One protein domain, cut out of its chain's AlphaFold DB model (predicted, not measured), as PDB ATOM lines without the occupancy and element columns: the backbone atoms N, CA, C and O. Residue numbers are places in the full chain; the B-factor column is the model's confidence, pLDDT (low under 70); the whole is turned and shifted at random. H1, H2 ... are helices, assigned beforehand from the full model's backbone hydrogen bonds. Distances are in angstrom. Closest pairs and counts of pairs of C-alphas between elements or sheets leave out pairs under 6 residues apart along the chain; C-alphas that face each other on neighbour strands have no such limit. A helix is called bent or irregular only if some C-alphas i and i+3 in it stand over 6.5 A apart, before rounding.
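AT A GLANCE: This is residues 6 to 112 of the 271 residues of the protein "Restriction endonuclease" of Planctomycetes bacterium (UniProt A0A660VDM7). A long helix, H6, runs through the middle of an elongated body; H4 crosses it, with H3 packed crosswise on H4, while H1 lies at one end of the length and H5 at the other. The long link of residues 25 to 43 leads from H2, on another side of H6, round to H3. The 107 printed residues have six named helices, H1 to H6 in chain order, and no named strand: all helix. It is compact, with a radius of gyration of the C-alphas of 14.6 A, and spans 49 by 27 by 19 A.

HOW THE PARTS SIT: H6, residues 90 to 112, touches H4, residues 60 to 71, at a steep tilt of 61 degrees, opposite ways; the closest C-alphas, Phe 64 and Lys 98, are 6.8 A apart. H3, residues 44 to 53, touches H4 at a steep tilt of 52 degrees, closest at C-alphas 46 and 67, 6.7 A. H3 only just touches H6, with 3 pairs of C-alphas within 8 A, closest at Ile 47 and Trp 105, 7.3 A. H1, residues 6 to 18, is close to H6 but not clearly touching, closest at C-alphas 16 and 109, 8.0 A. H5, residues 74 to 84, is likewise close to H6, closest at C-alphas 81 and 93, 7.3 A. H2, residues 21 to 24, and H6 are near each other. H1 and H5 are apart. Every O i to N i+4 pair is within hydrogen-bond range in H1 and H4, against 5 of 6 in H3, 5 of 7 in H5 and 18 of 19 in H6; H2 is too short for such a pair.

IN THESE COORDINATES: H6 is 31.7 A long and ends at C-alpha 112 (-35.755, 6.164, 7.179). H1, 18.8 A, begins at C-alpha 6 (-37.345, 4.350, -6.035). H4 measures 16.1 A, H5 14.4 A, H3 11.8 A and H2 5.7 A. H5 is irregular: C-alphas 74 and 77 are 7.0 A apart.

THE WHOLE: The two C-alphas farthest apart, Lys 6 and Gly 87, are 50.3 A apart. The printed part has no cut, the link from H2 to H3 is long, and no printed residue is under 70 in pLDDT.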
ATOM      1  N   LYS A   6     -35.936   4.079  -5.722       96.56
ATOM      2  CA  LYS A   6     -37.345   4.350  -6.035       96.56
ATOM      3  C   LYS A   6     -38.214   3.137  -5.734       96.56
ATOM      4  O   LYS A   6     -39.304   3.303  -5.188       96.56
ATOM      5  N   ASP A   7     -37.750   1.937  -6.074       96.69
ATOM      6  CA  ASP A   7     -38.437   0.699  -5.686       96.69
ATOM      7  C   ASP A   7     -38.466   0.538  -4.160       96.69
ATOM      8  O   ASP A   7     -39.523   0.315  -3.564       96.69
ATOM      9  N   LEU A   8     -37.319   0.750  -3.512       97.00
ATOM     10  CA  LEU A   8     -37.198   0.621  -2.066       97.00
ATOM     11  C   LEU A   8     -38.102   1.599  -1.309       97.00
ATOM     12  O   LEU A   8     -38.788   1.191  -0.371       97.00
ATOM     13  N   LEU A   9     -38.166   2.858  -1.755       98.19
ATOM     14  CA  LEU A   9     -39.085   3.856  -1.214       98.19
ATOM     15  C   LEU A   9     -40.543   3.390  -1.326       98.19
ATOM     16  O   LEU A   9     -41.265   3.419  -0.332       98.19
ATOM     17  N   LYS A  10     -40.972   2.899  -2.498       98.12
ATOM     18  CA  LYS A  10     -42.345   2.398  -2.698       98.12
ATOM     19  C   LYS A  10     -42.668   1.225  -1.776       98.12
ATOM     20  O   LYS A  10     -43.747   1.176  -1.185       98.12
ATOM     21  N   ARG A  11     -41.740   0.273  -1.641       98.12
ATOM     22  CA  ARG A  11     -41.879  -0.863  -0.717       98.12
ATOM     23  C   ARG A  11     -41.995  -0.385   0.729       98.12
ATOM     24  O   ARG A  11     -42.854  -0.880   1.458       98.12
ATOM     25  N   PHE A  12     -41.183   0.594   1.121       98.50
ATOM     26  CA  PHE A  12     -41.203   1.153   2.468       98.50
ATOM     27  C   PHE A  12     -42.498   1.920   2.757       98.50
ATOM     28  O   PHE A  12     -43.124   1.693   3.785       98.50
ATOM     29  N   GLU A  13     -42.977   2.756   1.836       98.50
ATOM     30  CA  GLU A  13     -44.263   3.454   1.976       98.50
ATOM     31  C   GLU A  13     -45.447   2.481   2.052       98.50
ATOM     32  O   GLU A  13     -46.349   2.657   2.876       98.50
ATOM     33  N   SER A  14     -45.421   1.409   1.251       98.19
ATOM     34  CA  SER A  14     -46.406   0.326   1.325       98.19
ATOM     35  C   SER A  14     -46.405  -0.335   2.703       98.19
ATOM     36  O   SER A  14     -47.469  -0.521   3.294       98.19
ATOM     37  N   PHE A  15     -45.225  -0.621   3.255       98.44
ATOM     38  CA  PHE A  15     -45.075  -1.113   4.623       98.44
ATOM     39  C   PHE A  15     -45.644  -0.123   5.657       98.44
ATOM     40  O   PHE A  15     -46.530  -0.495   6.430       98.44
ATOM     41  N   LEU A  16     -45.226   1.149   5.621       98.38
ATOM     42  CA  LEU A  16     -45.689   2.184   6.553       98.38
ATOM     43  C   LEU A  16     -47.212   2.338   6.536       98.38
ATOM     44  O   LEU A  16     -47.819   2.517   7.591       98.38
ATOM     45  N   SER A  17     -47.841   2.232   5.361       97.69
ATOM     46  CA  SER A  17     -49.295   2.350   5.201       97.69
ATOM     47  C   SER A  17     -50.088   1.214   5.863       97.69
ATOM     48  O   SER A  17     -51.242   1.414   6.245       97.69
ATOM     49  N   LYS A  18     -49.468   0.039   6.036       97.12
ATOM     50  CA  LYS A  18     -50.093  -1.169   6.600       97.12
ATOM     51  C   LYS A  18     -49.913  -1.291   8.112       97.12
ATOM     52  O   LYS A  18     -50.526  -2.161   8.728       97.12
ATOM     53  N   LEU A  19     -49.104  -0.428   8.729       96.31
ATOM     54  CA  LEU A  19     -48.868  -0.467  10.170       96.31
ATOM     55  C   LEU A  19     -50.159  -0.230  10.961       96.31
ATOM     56  O   LEU A  19     -50.849   0.777  10.772       96.31
ATOM     57  N   ASN A  20     -50.440  -1.119  11.915       93.88
ATOM     58  CA  ASN A  20     -51.526  -0.949  12.872       93.88
ATOM     59  C   ASN A  20     -51.059  -0.086  14.054       93.88
ATOM     60  O   ASN A  20     -50.659  -0.603  15.092       93.88
ATOM     61  N   LEU A  21     -51.100   1.240  13.897       92.06
ATOM     62  CA  LEU A  21     -50.644   2.160  14.947       92.06
ATOM     63  C   LEU A  21     -51.485   2.068  16.228       92.06
ATOM     64  O   LEU A  21     -50.926   2.162  17.317       92.06
ATOM     65  N   LYS A  22     -52.794   1.813  16.096       91.69
ATOM     66  CA  LYS A  22     -53.723   1.714  17.232       91.69
ATOM     67  C   LYS A  22     -53.384   0.572  18.187       91.69
ATOM     68  O   LYS A  22     -53.580   0.702  19.389       91.69
ATOM     69  N   LYS A  23     -52.847  -0.535  17.660       93.50
ATOM     70  CA  LYS A  23     -52.393  -1.691  18.454       93.50
ATOM     71  C   LYS A  23     -51.390  -1.301  19.546       93.50
ATOM     72  O   LYS A  23     -51.306  -1.991  20.553       93.50
ATOM     73  N   TYR A  24     -50.649  -0.213  19.347       92.38
ATOM     74  CA  TYR A  24     -49.538   0.203  20.200       92.38
ATOM     75  C   TYR A  24     -49.797   1.530  20.930       92.38
ATOM     76  O   TYR A  24     -48.861   2.121  21.472       92.38
ATOM     77  N   ASP A  25     -51.036   2.033  20.937       88.62
ATOM     78  CA  ASP A  25     -51.357   3.329  21.552       88.62
ATOM     79  C   ASP A  25     -51.006   3.346  23.053       88.62
ATOM     80  O   ASP A  25     -50.397   4.306  23.531       88.62
ATOM     81  N   ASN A  26     -51.263   2.245  23.770       92.12
ATOM     82  CA  ASN A  26     -50.933   2.083  25.191       92.12
ATOM     83  C   ASN A  26     -49.420   2.149  25.479       92.12
ATOM     84  O   ASN A  26     -49.002   2.696  26.498       92.12
ATOM     85  N   LEU A  27     -48.572   1.661  24.566       93.31
ATOM     86  CA  LEU A  27     -47.112   1.656  24.746       93.31
ATOM     87  C   LEU A  27     -46.517   3.070  24.837       93.31
ATOM     88  O   LEU A  27     -45.419   3.261  25.363       93.31
ATOM     89  N   ARG A  28     -47.221   4.088  24.330       85.75
ATOM     90  CA  ARG A  28     -46.766   5.485  24.400       85.75
ATOM     91  C   ARG A  28     -46.872   6.068  25.806       85.75
ATOM     92  O   ARG A  28     -46.121   6.989  26.125       85.75
ATOM     93  N   GLU A  29     -47.780   5.538  26.617       89.50
ATOM     94  CA  GLU A  29     -48.063   6.016  27.973       89.50
ATOM     95  C   GLU A  29     -47.198   5.315  29.026       89.50
ATOM     96  O   GLU A  29     -46.918   5.881  30.082       89.50
ATOM     97  N   ILE A  30     -46.700   4.116  28.714       92.81
ATOM     98  CA  ILE A  30     -45.872   3.317  29.617       92.81
ATOM     99  C   ILE A  30     -44.465   3.922  29.744       92.81
ATOM    100  O   ILE A  30     -43.697   4.031  28.778       92.81
ATOM    101  N   LYS A  31     -44.112   4.280  30.980       91.75
ATOM    102  CA  LYS A  31     -42.867   4.966  31.368       91.75
ATOM    103  C   LYS A  31     -42.065   4.206  32.425       91.75
ATOM    104  O   LYS A  31     -41.358   4.788  33.234       91.75
ATOM    105  N   THR A  32     -42.174   2.883  32.419       90.38
ATOM    106  CA  THR A  32     -41.495   2.026  33.397       90.38
ATOM    107  C   THR A  32     -39.976   2.017  33.209       90.38
ATOM    108  O   THR A  32     -39.232   2.122  34.178       90.38
ATOM    109  N   VAL A  33     -39.502   1.928  31.960       91.50
ATOM    110  CA  VAL A  33     -38.069   1.956  31.623       91.50
ATOM    111  C   VAL A  33     -37.727   3.313  31.011       91.50
ATOM    112  O   VAL A  33     -37.909   3.546  29.813       91.50
ATOM    113  N   GLU A  34     -37.234   4.227  31.845       88.69
ATOM    114  CA  GLU A  34     -36.775   5.560  31.424       88.69
ATOM    115  C   GLU A  34     -35.260   5.750  31.533       88.69
ATOM    116  O   GLU A  34     -34.730   6.668  30.905       88.69
ATOM    117  N   GLN A  35     -34.556   4.851  32.228       90.69
ATOM    118  CA  GLN A  35     -33.101   4.893  32.357       90.69
ATOM    119  C   GLN A  35     -32.424   4.795  30.987       90.69
ATOM    120  O   GLN A  35     -32.945   4.180  30.048       90.69
ATOM    121  N   ASP A  36     -31.237   5.388  30.884       87.38
ATOM    122  CA  ASP A  36     -30.414   5.251  29.693       87.38
ATOM    123  C   ASP A  36     -30.018   3.791  29.495       87.38
ATOM    124  O   ASP A  36     -29.477   3.133  30.390       87.38
ATOM    125  N   LEU A  37     -30.317   3.279  28.302       91.94
ATOM    126  CA  LEU A  37     -29.914   1.936  27.931       91.94
ATOM    127  C   LEU A  37     -28.400   1.940  27.696       91.94
ATOM    128  O   LEU A  37     -27.902   2.813  26.976       91.94
ATOM    129  N   PRO A  38     -27.654   0.983  28.272       92.19
ATOM    130  CA  PRO A  38     -26.245   0.831  27.953       92.19
ATOM    131  C   PRO A  38     -26.076   0.525  26.460       92.19
ATOM    132  O   PRO A  38     -26.997   0.043  25.798       92.19
ATOM    133  N   ARG A  39     -24.882   0.792  25.916       90.31
ATOM    134  CA  ARG A  39     -24.616   0.679  24.471       90.31
ATOM    135  C   ARG A  39     -24.973  -0.697  23.898       90.31
ATOM    136  O   ARG A  39     -25.472  -0.762  22.783       90.31
ATOM    137  N   ASN A  40     -24.760  -1.771  24.659       91.12
ATOM    138  CA  ASN A  40     -25.098  -3.139  24.255       91.12
ATOM    139  C   ASN A  40     -26.608  -3.424  24.210       91.12
ATOM    140  O   ASN A  40     -26.999  -4.377  23.559       91.12
ATOM    141  N   LEU A  41     -27.443  -2.612  24.867       95.81
ATOM    142  CA  LEU A  41     -28.906  -2.698  24.813       95.81
ATOM    143  C   LEU A  41     -29.526  -1.645  23.890       95.81
ATOM    144  O   LEU A  41     -30.753  -1.522  23.837       95.81
ATOM    145  N   ASN A  42     -28.715  -0.864  23.176       95.06
ATOM    146  CA  ASN A  42     -29.232   0.112  22.233       95.06
ATOM    147  C   ASN A  42     -29.987  -0.618  21.099       95.06
ATOM    148  O   ASN A  42     -29.422  -1.535  20.505       95.06
ATOM    149  N   PRO A  43     -31.245  -0.255  20.785       96.88
ATOM    150  CA  PRO A  43     -32.012  -0.922  19.734       96.88
ATOM    151  C   PRO A  43     -31.600  -0.513  18.309       96.88
ATOM    152  O   PRO A  43     -32.055  -1.134  17.354       96.88
ATOM    153  N   LEU A  44     -30.758   0.511  18.127       97.25
ATOM    154  CA  LEU A  44     -30.374   0.992  16.796       97.25
ATOM    155  C   LEU A  44     -29.759  -0.090  15.896       97.25
ATOM    156  O   LEU A  44     -30.223  -0.196  14.767       97.25
ATOM    157  N   PRO A  45     -28.797  -0.928  16.335       97.56
ATOM    158  CA  PRO A  45     -28.185  -1.922  15.454       97.56
ATOM    159  C   PRO A  45     -29.197  -2.875  14.812       97.56
ATOM    160  O   PRO A  45     -29.171  -3.059  13.602       97.56
ATOM    161  N   ILE A  46     -30.136  -3.418  15.593       97.62
ATOM    162  CA  ILE A  46     -31.152  -4.335  15.058       97.62
ATOM    163  C   ILE A  46     -32.186  -3.611  14.185       97.62
ATOM    164  O   ILE A  46     -32.655  -4.158  13.191       97.62
ATOM    165  N   ILE A  47     -32.535  -2.363  14.518       98.44
ATOM    166  CA  ILE A  47     -33.444  -1.574  13.683       98.44
ATOM    167  C   ILE A  47     -32.767  -1.245  12.340       98.44
ATOM    168  O   ILE A  47     -33.377  -1.403  11.291       98.44
ATOM    169  N   TYR A  48     -31.495  -0.860  12.321       98.44
ATOM    170  CA  TYR A  48     -30.770  -0.645  11.065       98.44
ATOM    171  C   TYR A  48     -30.626  -1.930  10.243       98.44
ATOM    172  O   TYR A  48     -30.862  -1.901   9.035       98.44
ATOM    173  N   GLU A  49     -30.359  -3.064  10.894       98.06
ATOM    174  CA  GLU A  49     -30.274  -4.370  10.232       98.06
ATOM    175  C   GLU A  49     -31.547  -4.676   9.427       98.06
ATOM    176  O   GLU A  49     -31.469  -4.997   8.242       98.06
ATOM    177  N   PHE A  50     -32.732  -4.535  10.030       98.25
ATOM    178  CA  PHE A  50     -33.998  -4.791   9.334       98.25
ATOM    179  C   PHE A  50     -34.353  -3.708   8.310       98.25
ATOM    180  O   PHE A  50     -34.776  -4.023   7.197       98.25
ATOM    181  N   TYR A  51     -34.202  -2.435   8.678       98.25
ATOM    182  CA  TYR A  51     -34.848  -1.322   7.978       98.25
ATOM    183  C   TYR A  51     -33.912  -0.474   7.128       98.25
ATOM    184  O   TYR A  51     -34.402   0.442   6.488       98.25
ATOM    185  N   TRP A  52     -32.609  -0.742   7.100       97.50
ATOM    186  CA  TRP A  52     -31.657  -0.019   6.256       97.50
ATOM    187  C   TRP A  52     -30.734  -0.978   5.505       97.50
ATOM    188  O   TRP A  52     -30.653  -0.899   4.280       97.50
ATOM    189  N   ASP A  53     -30.125  -1.926   6.221       96.38
ATOM    190  CA  ASP A  53     -29.104  -2.823   5.674       96.38
ATOM    191  C   ASP A  53     -29.730  -3.956   4.846       96.38
ATOM    192  O   ASP A  53     -29.426  -4.112   3.664       96.38
ATOM    193  N   ASN A  54     -30.653  -4.723   5.441       95.31
ATOM    194  CA  ASN A  54     -31.299  -5.853   4.763       95.31
ATOM    195  C   ASN A  54     -32.583  -5.456   4.029       95.31
ATOM    196  O   ASN A  54     -33.041  -6.182   3.146       95.31
ATOM    197  N   THR A  55     -33.187  -4.317   4.381       94.38
ATOM    198  CA  THR A  55     -34.463  -3.833   3.812       94.38
ATOM    199  C   THR A  55     -35.617  -4.846   3.922       94.38
ATOM    200  O   THR A  55     -36.489  -4.941   3.049       94.38
ATOM    201  N   ASN A  56     -35.614  -5.624   5.007       95.25
ATOM    202  CA  ASN A  56     -36.658  -6.571   5.376       95.25
ATOM    203  C   ASN A  56     -37.584  -5.920   6.415       95.25
ATOM    204  O   ASN A  56     -37.349  -6.004   7.621       95.25
ATOM    205  N   PHE A  57     -38.607  -5.219   5.928       97.62
ATOM    206  CA  PHE A  57     -39.511  -4.426   6.760       97.62
ATOM    207  C   PHE A  57     -40.500  -5.316   7.527       97.62
ATOM    208  O   PHE A  57     -41.588  -5.624   7.040       97.62
ATOM    209  N   VAL A  58     -40.090  -5.726   8.725       97.38
ATOM    210  CA  VAL A  58     -40.897  -6.465   9.711       97.38
ATOM    211  C   VAL A  58     -41.793  -5.521  10.510       97.38
ATOM    212  O   VAL A  58     -41.589  -4.311  10.475       97.38
ATOM    213  N   ASP A  59     -42.791  -6.018  11.236       97.38
ATOM    214  CA  ASP A  59     -43.566  -5.150  12.132       97.38
ATOM    215  C   ASP A  59     -42.851  -4.892  13.479       97.38
ATOM    216  O   ASP A  59     -41.714  -5.316  13.711       97.38
ATOM    217  N   TYR A  60     -43.487  -4.118  14.364       97.88
ATOM    218  CA  TYR A  60     -42.890  -3.787  15.656       97.88
ATOM    219  C   TYR A  60     -42.748  -4.997  16.588       97.88
ATOM    220  O   TYR A  60     -41.758  -5.076  17.315       97.88
ATOM    221  N   ASP A  61     -43.719  -5.910  16.592       97.62
ATOM    222  CA  ASP A  61     -43.667  -7.073  17.475       97.62
ATOM    223  C   ASP A  61     -42.562  -8.023  17.017       97.62
ATOM    224  O   ASP A  61     -41.739  -8.417  17.835       97.62
ATOM    225  N   GLU A  62     -42.471  -8.304  15.716       97.81
ATOM    226  CA  GLU A  62     -41.397  -9.125  15.144       97.81
ATOM    227  C   GLU A  62     -40.010  -8.536  15.442       97.81
ATOM    228  O   GLU A  62     -39.108  -9.244  15.898       97.81
ATOM    229  N   MET A  63     -39.842  -7.221  15.252       98.12
ATOM    230  CA  MET A  63     -38.586  -6.536  15.573       98.12
ATOM    231  C   MET A  63     -38.266  -6.601  17.072       98.12
ATOM    232  O   MET A  63     -37.120  -6.862  17.447       98.12
ATOM    233  N   PHE A  64     -39.257  -6.364  17.937       98.19
ATOM    234  CA  PHE A  64     -39.054  -6.371  19.383       98.19
ATOM    235  C   PHE A  64     -38.747  -7.767  19.920       98.19
ATOM    236  O   PHE A  64     -37.870  -7.889  20.771       98.19
ATOM    237  N   GLU A  65     -39.422  -8.808  19.436       98.12
ATOM    238  CA  GLU A  65     -39.145 -10.184  19.851       98.12
ATOM    239  C   GLU A  65     -37.719 -10.593  19.477       98.12
ATOM    240  O   GLU A  65     -36.998 -11.144  20.310       98.12
ATOM    241  N   GLU A  66     -37.253 -10.239  18.277       98.19
ATOM    242  CA  GLU A  66     -35.870 -10.514  17.891       98.19
ATOM    243  C   GLU A  66     -34.870  -9.691  18.721       98.19
ATOM    244  O   GLU A  66     -33.853 -10.226  19.174       98.19
ATOM    245  N   TYR A  67     -35.171  -8.415  18.998       98.12
ATOM    246  CA  TYR A  67     -34.370  -7.602  19.916       98.12
ATOM    247  C   TYR A  67     -34.284  -8.275  21.285       98.12
ATOM    248  O   TYR A  67     -33.190  -8.454  21.822       98.12
ATOM    249  N   TRP A  68     -35.430  -8.654  21.847       97.44
ATOM    250  CA  TRP A  68     -35.519  -9.226  23.178       97.44
ATOM    251  C   TRP A  68     -34.736 -10.531  23.242       97.44
ATOM    252  O   TRP A  68     -33.847 -10.668  24.077       97.44
ATOM    253  N   ARG A  69     -34.960 -11.438  22.287       96.75
ATOM    254  CA  ARG A  69     -34.254 -12.718  22.178       96.75
ATOM    255  C   ARG A  69     -32.733 -12.551  22.123       96.75
ATOM    256  O   ARG A  69     -32.024 -13.281  22.811       96.75
ATOM    257  N   ARG A  70     -32.217 -11.600  21.333       96.81
ATOM    258  CA  ARG A  70     -30.766 -11.352  21.206       96.81
ATOM    259  C   ARG A  70     -30.150 -10.709  22.449       96.81
ATOM    260  O   ARG A  70     -28.981 -10.946  22.739       96.81
ATOM    261  N   ASN A  71     -30.918  -9.895  23.168       96.44
ATOM    262  CA  ASN A  71     -30.420  -9.084  24.282       96.44
ATOM    263  C   ASN A  71     -30.741  -9.667  25.665       96.44
ATOM    264  O   ASN A  71     -30.231  -9.171  26.675       96.44
ATOM    265  N   PHE A  72     -31.551 -10.726  25.734       94.69
ATOM    266  CA  PHE A  72     -31.889 -11.431  26.967       94.69
ATOM    267  C   PHE A  72     -30.753 -12.349  27.442       94.69
ATOM    268  O   PHE A  72     -30.887 -13.565  27.562       94.69
ATOM    269  N   THR A  73     -29.602 -11.744  27.717       94.81
ATOM    270  CA  THR A  73     -28.366 -12.407  28.138       94.81
ATOM    271  C   THR A  73     -27.957 -11.949  29.542       94.81
ATOM    272  O   THR A  73     -28.428 -10.896  29.991       94.81
ATOM    273  N   PRO A  74     -27.089 -12.702  30.251       93.56
ATOM    274  CA  PRO A  74     -26.597 -12.319  31.577       93.56
ATOM    275  C   PRO A  74     -26.021 -10.896  31.643       93.56
ATOM    276  O   PRO A  74     -26.341 -10.169  32.579       93.56
ATOM    277  N   ASP A  75     -25.267 -10.482  30.617       93.12
ATOM    278  CA  ASP A  75     -24.625  -9.158  30.525       93.12
ATOM    279  C   ASP A  75     -25.495  -8.092  29.827       93.12
ATOM    280  O   ASP A  75     -25.115  -6.922  29.726       93.12
ATOM    281  N   GLY A  76     -26.663  -8.487  29.322       94.00
ATOM    282  CA  GLY A  76     -27.625  -7.623  28.645       94.00
ATOM    283  C   GLY A  76     -28.781  -7.234  29.562       94.00
ATOM    284  O   GLY A  76     -28.605  -6.578  30.592       94.00
ATOM    285  N   VAL A  77     -29.992  -7.639  29.173       93.94
ATOM    286  CA  VAL A  77     -31.230  -7.300  29.886       93.94
ATOM    287  C   VAL A  77     -31.179  -7.768  31.340       93.94
ATOM    288  O   VAL A  77     -31.617  -7.030  32.219       93.94
ATOM    289  N   TRP A  78     -30.593  -8.935  31.636       92.94
ATOM    290  CA  TRP A  78     -30.502  -9.432  33.013       92.94
ATOM    291  C   TRP A  78     -29.670  -8.527  33.922       92.94
ATOM    292  O   TRP A  78     -30.114  -8.207  35.026       92.94
ATOM    293  N   ALA A  79     -28.489  -8.094  33.475       94.25
ATOM    294  CA  ALA A  79     -27.657  -7.159  34.228       94.25
ATOM    295  C   ALA A  79     -28.386  -5.829  34.467       94.25
ATOM    296  O   ALA A  79     -28.355  -5.285  35.573       94.25
ATOM    297  N   PHE A  80     -29.096  -5.332  33.452       95.00
ATOM    298  CA  PHE A  80     -29.877  -4.102  33.556       95.00
ATOM    299  C   PHE A  80     -31.044  -4.228  34.549       95.00
ATOM    300  O   PHE A  80     -31.197  -3.375  35.425       95.00
ATOM    301  N   VAL A  81     -31.823  -5.314  34.468       94.12
ATOM    302  CA  VAL A  81     -32.933  -5.606  35.392       94.12
ATOM    303  C   VAL A  81     -32.419  -5.706  36.825       94.12
ATOM    304  O   VAL A  81     -32.963  -5.054  37.710       94.12
ATOM    305  N   LYS A  82     -31.331  -6.453  37.064       93.25
ATOM    306  CA  LYS A  82     -30.731  -6.583  38.403       93.25
ATOM    307  C   LYS A  82     -30.303  -5.238  38.985       93.25
ATOM    308  O   LYS A  82     -30.438  -5.028  40.185       93.25
ATOM    309  N   LYS A  83     -29.785  -4.339  38.143       94.50
ATOM    310  CA  LYS A  83     -29.290  -3.029  38.568       94.50
ATOM    311  C   LYS A  83     -30.409  -2.034  38.883       94.50
ATOM    312  O   LYS A  83     -30.268  -1.269  39.830       94.50
ATOM    313  N   PHE A  84     -31.476  -2.008  38.084       94.31
ATOM    314  CA  PHE A  84     -32.469  -0.923  38.129       94.31
ATOM    315  C   PHE A  84     -33.881  -1.351  38.544       94.31
ATOM    316  O   PHE A  84     -34.672  -0.499  38.932       94.31
ATOM    317  N   PHE A  85     -34.201  -2.643  38.484       94.12
ATOM    318  CA  PHE A  85     -35.555  -3.182  38.668       94.12
ATOM    319  C   PHE A  85     -35.571  -4.376  39.634       94.12
ATOM    320  O   PHE A  85     -36.333  -5.328  39.461       94.12
ATOM    321  N   TYR A  86     -34.703  -4.353  40.650       89.31
ATOM    322  CA  TYR A  86     -34.668  -5.397  41.672       89.31
ATOM    323  C   TYR A  86     -36.037  -5.530  42.362       89.31
ATOM    324  O   TYR A  86     -36.600  -4.544  42.830       89.31
ATOM    325  N   GLY A  87     -36.571  -6.754  42.415       90.44
ATOM    326  CA  GLY A  87     -37.890  -7.050  42.988       90.44
ATOM    327  C   GLY A  87     -39.076  -6.883  42.028       90.44
ATOM    328  O   GLY A  87     -40.187  -7.271  42.380       90.44
ATOM    329  N   CYS A  88     -38.871  -6.370  40.812       93.94
ATOM    330  CA  CYS A  88     -39.912  -6.339  39.784       93.94
ATOM    331  C   CYS A  88     -40.025  -7.683  39.051       93.94
ATOM    332  O   CYS A  88     -39.036  -8.398  38.873       93.94
ATOM    333  N   SER A  89     -41.226  -8.010  38.560       94.12
ATOM    334  CA  SER A  89     -41.397  -9.155  37.664       94.12
ATOM    335  C   SER A  89     -40.739  -8.888  36.309       94.12
ATOM    336  O   SER A  89     -40.674  -7.751  35.834       94.12
ATOM    337  N   LEU A  90     -40.291  -9.953  35.642       92.69
ATOM    338  CA  LEU A  90     -39.700  -9.819  34.315       92.69
ATOM    339  C   LEU A  90     -40.701  -9.273  33.288       92.69
ATOM    340  O   LEU A  90     -40.327  -8.442  32.468       92.69
ATOM    341  N   SER A  91     -41.967  -9.699  33.358       94.19
ATOM    342  CA  SER A  91     -43.025  -9.236  32.452       94.19
ATOM    343  C   SER A  91     -43.230  -7.722  32.529       94.19
ATOM    344  O   SER A  91     -43.324  -7.063  31.497       94.19
ATOM    345  N   PHE A  92     -43.207  -7.160  33.740       94.25
ATOM    346  CA  PHE A  92     -43.316  -5.722  33.969       94.25
ATOM    347  C   PHE A  92     -42.152  -4.949  33.332       94.25
ATOM    348  O   PHE A  92     -42.348  -3.911  32.696       94.25
ATOM    349  N   VAL A  93     -40.926  -5.469  33.454       94.56
ATOM    350  CA  VAL A  93     -39.744  -4.838  32.850       94.56
ATOM    351  C   VAL A  93     -39.752  -4.989  31.327       94.56
ATOM    352  O   VAL A  93     -39.463  -4.022  30.623       94.56
ATOM    353  N   GLN A  94     -40.124  -6.162  30.807       96.62
ATOM    354  CA  GLN A  94     -40.239  -6.419  29.369       96.62
ATOM    355  C   GLN A  94     -41.247  -5.475  28.707       96.62
ATOM    356  O   GLN A  94     -40.945  -4.904  27.661       96.62
ATOM    357  N   GLU A  95     -42.403  -5.239  29.334       96.62
ATOM    358  CA  GLU A  95     -43.390  -4.264  28.858       96.62
ATOM    359  C   GLU A  95     -42.818  -2.837  28.831       96.62
ATOM    360  O   GLU A  95     -43.013  -2.098  27.863       96.62
ATOM    361  N   GLY A  96     -42.024  -2.464  29.839       96.56
ATOM    362  CA  GLY A  96     -41.301  -1.195  29.855       96.56
ATOM    363  C   GLY A  96     -40.270  -1.058  28.724       96.56
ATOM    364  O   GLY A  96     -40.197  -0.004  28.086       96.56
ATOM    365  N   PHE A  97     -39.505  -2.117  28.433       97.19
ATOM    366  CA  PHE A  97     -38.588  -2.162  27.287       97.19
ATOM    367  C   PHE A  97     -39.341  -2.040  25.966       97.19
ATOM    368  O   PHE A  97     -38.958  -1.229  25.122       97.19
ATOM    369  N   LYS A  98     -40.438  -2.790  25.816       97.50
ATOM    370  CA  LYS A  98     -41.327  -2.723  24.655       97.50
ATOM    371  C   LYS A  98     -41.805  -1.283  24.442       97.50
ATOM    372  O   LYS A  98     -41.572  -0.672  23.404       97.50
ATOM    373  N   ALA A  99     -42.328  -0.639  25.476       97.19
ATOM    374  CA  ALA A  99     -42.745   0.757  25.399       97.19
ATOM    375  C   ALA A  99     -41.621   1.729  24.986       97.19
ATOM    376  O   ALA A  99     -41.811   2.578  24.108       97.19
ATOM    377  N   ARG A 100     -40.430   1.613  25.592       95.69
ATOM    378  CA  ARG A 100     -39.286   2.484  25.275       95.69
ATOM    379  C   ARG A 100     -38.810   2.302  23.838       95.69
ATOM    380  O   ARG A 100     -38.619   3.295  23.138       95.69
ATOM    381  N   ILE A 101     -38.641   1.059  23.400       96.88
ATOM    382  CA  ILE A 101     -38.129   0.743  22.064       96.88
ATOM    383  C   ILE A 101     -39.155   1.108  20.995       96.88
ATOM    384  O   ILE A 101     -38.764   1.637  19.959       96.88
ATOM    385  N   TYR A 102     -40.455   0.936  21.255       97.19
ATOM    386  CA  TYR A 102     -41.513   1.381  20.345       97.19
ATOM    387  C   TYR A 102     -41.412   2.878  20.014       97.19
ATOM    388  O   TYR A 102     -41.529   3.271  18.851       97.19
ATOM    389  N   ARG A 103     -41.138   3.732  21.011       93.00
ATOM    390  CA  ARG A 103     -40.965   5.182  20.791       93.00
ATOM    391  C   ARG A 103     -39.765   5.497  19.894       93.00
ATOM    392  O   ARG A 103     -39.866   6.374  19.031       93.00
ATOM    393  N   THR A 104     -38.659   4.779  20.083       94.62
ATOM    394  CA  THR A 104     -37.468   4.887  19.228       94.62
ATOM    395  C   THR A 104     -37.776   4.413  17.810       94.62
ATOM    396  O   THR A 104     -37.554   5.151  16.855       94.62
ATOM    397  N   TRP A 105     -38.376   3.230  17.676       97.62
ATOM    398  CA  TRP A 105     -38.748   2.626  16.401       97.62
ATOM    399  C   TRP A 105     -39.654   3.533  15.562       97.62
ATOM    400  O   TRP A 105     -39.337   3.821  14.413       97.62
ATOM    401  N   MET A 106     -40.717   4.087  16.152       94.88
ATOM    402  CA  MET A 106     -41.610   5.029  15.464       94.88
ATOM    403  C   MET A 106     -40.880   6.265  14.918       94.88
ATOM    404  O   MET A 106     -41.198   6.744  13.827       94.88
ATOM    405  N   SER A 107     -39.913   6.790  15.675       93.62
ATOM    406  CA  SER A 107     -39.116   7.948  15.251       93.62
ATOM    407  C   SER A 107     -38.180   7.577  14.096       93.62
ATOM    408  O   SER A 107     -38.110   8.310  13.109       93.62
ATOM    409  N   LEU A 108     -37.544   6.406  14.175       97.31
ATOM    410  CA  LEU A 108     -36.643   5.892  13.140       97.31
ATOM    411  C   LEU A 108     -37.356   5.569  11.834       97.31
ATOM    412  O   LEU A 108     -36.820   5.843  10.771       97.31
ATOM    413  N   LEU A 109     -38.588   5.064  11.871       98.25
ATOM    414  CA  LEU A 109     -39.352   4.849  10.641       98.25
ATOM    415  C   LEU A 109     -39.584   6.151   9.861       98.25
ATOM    416  O   LEU A 109     -39.509   6.164   8.634       98.25
ATOM    417  N   THR A 110     -39.835   7.254  10.571       97.00
ATOM    418  CA  THR A 110     -39.956   8.576   9.937       97.00
ATOM    419  C   THR A 110     -38.603   9.009   9.369       97.00
ATOM    420  O   THR A 110     -38.526   9.460   8.231       97.00
ATOM    421  N   GLN A 111     -37.521   8.809  10.125       97.81
ATOM    422  CA  GLN A 111     -36.156   9.080   9.673       97.81
ATOM    423  C   GLN A 111     -35.795   8.312   8.391       97.81
ATOM    424  O   GLN A 111     -35.385   8.933   7.411       97.81
ATOM    425  N   PHE A 112     -36.012   6.994   8.356       98.50
ATOM    426  CA  PHE A 112     -35.755   6.164   7.179       98.50
ATOM    427  C   PHE A 112     -36.586   6.602   5.976       98.50
ATOM    428  O   PHE A 112     -36.065   6.624   4.864       98.50
TER     429      PHE A 112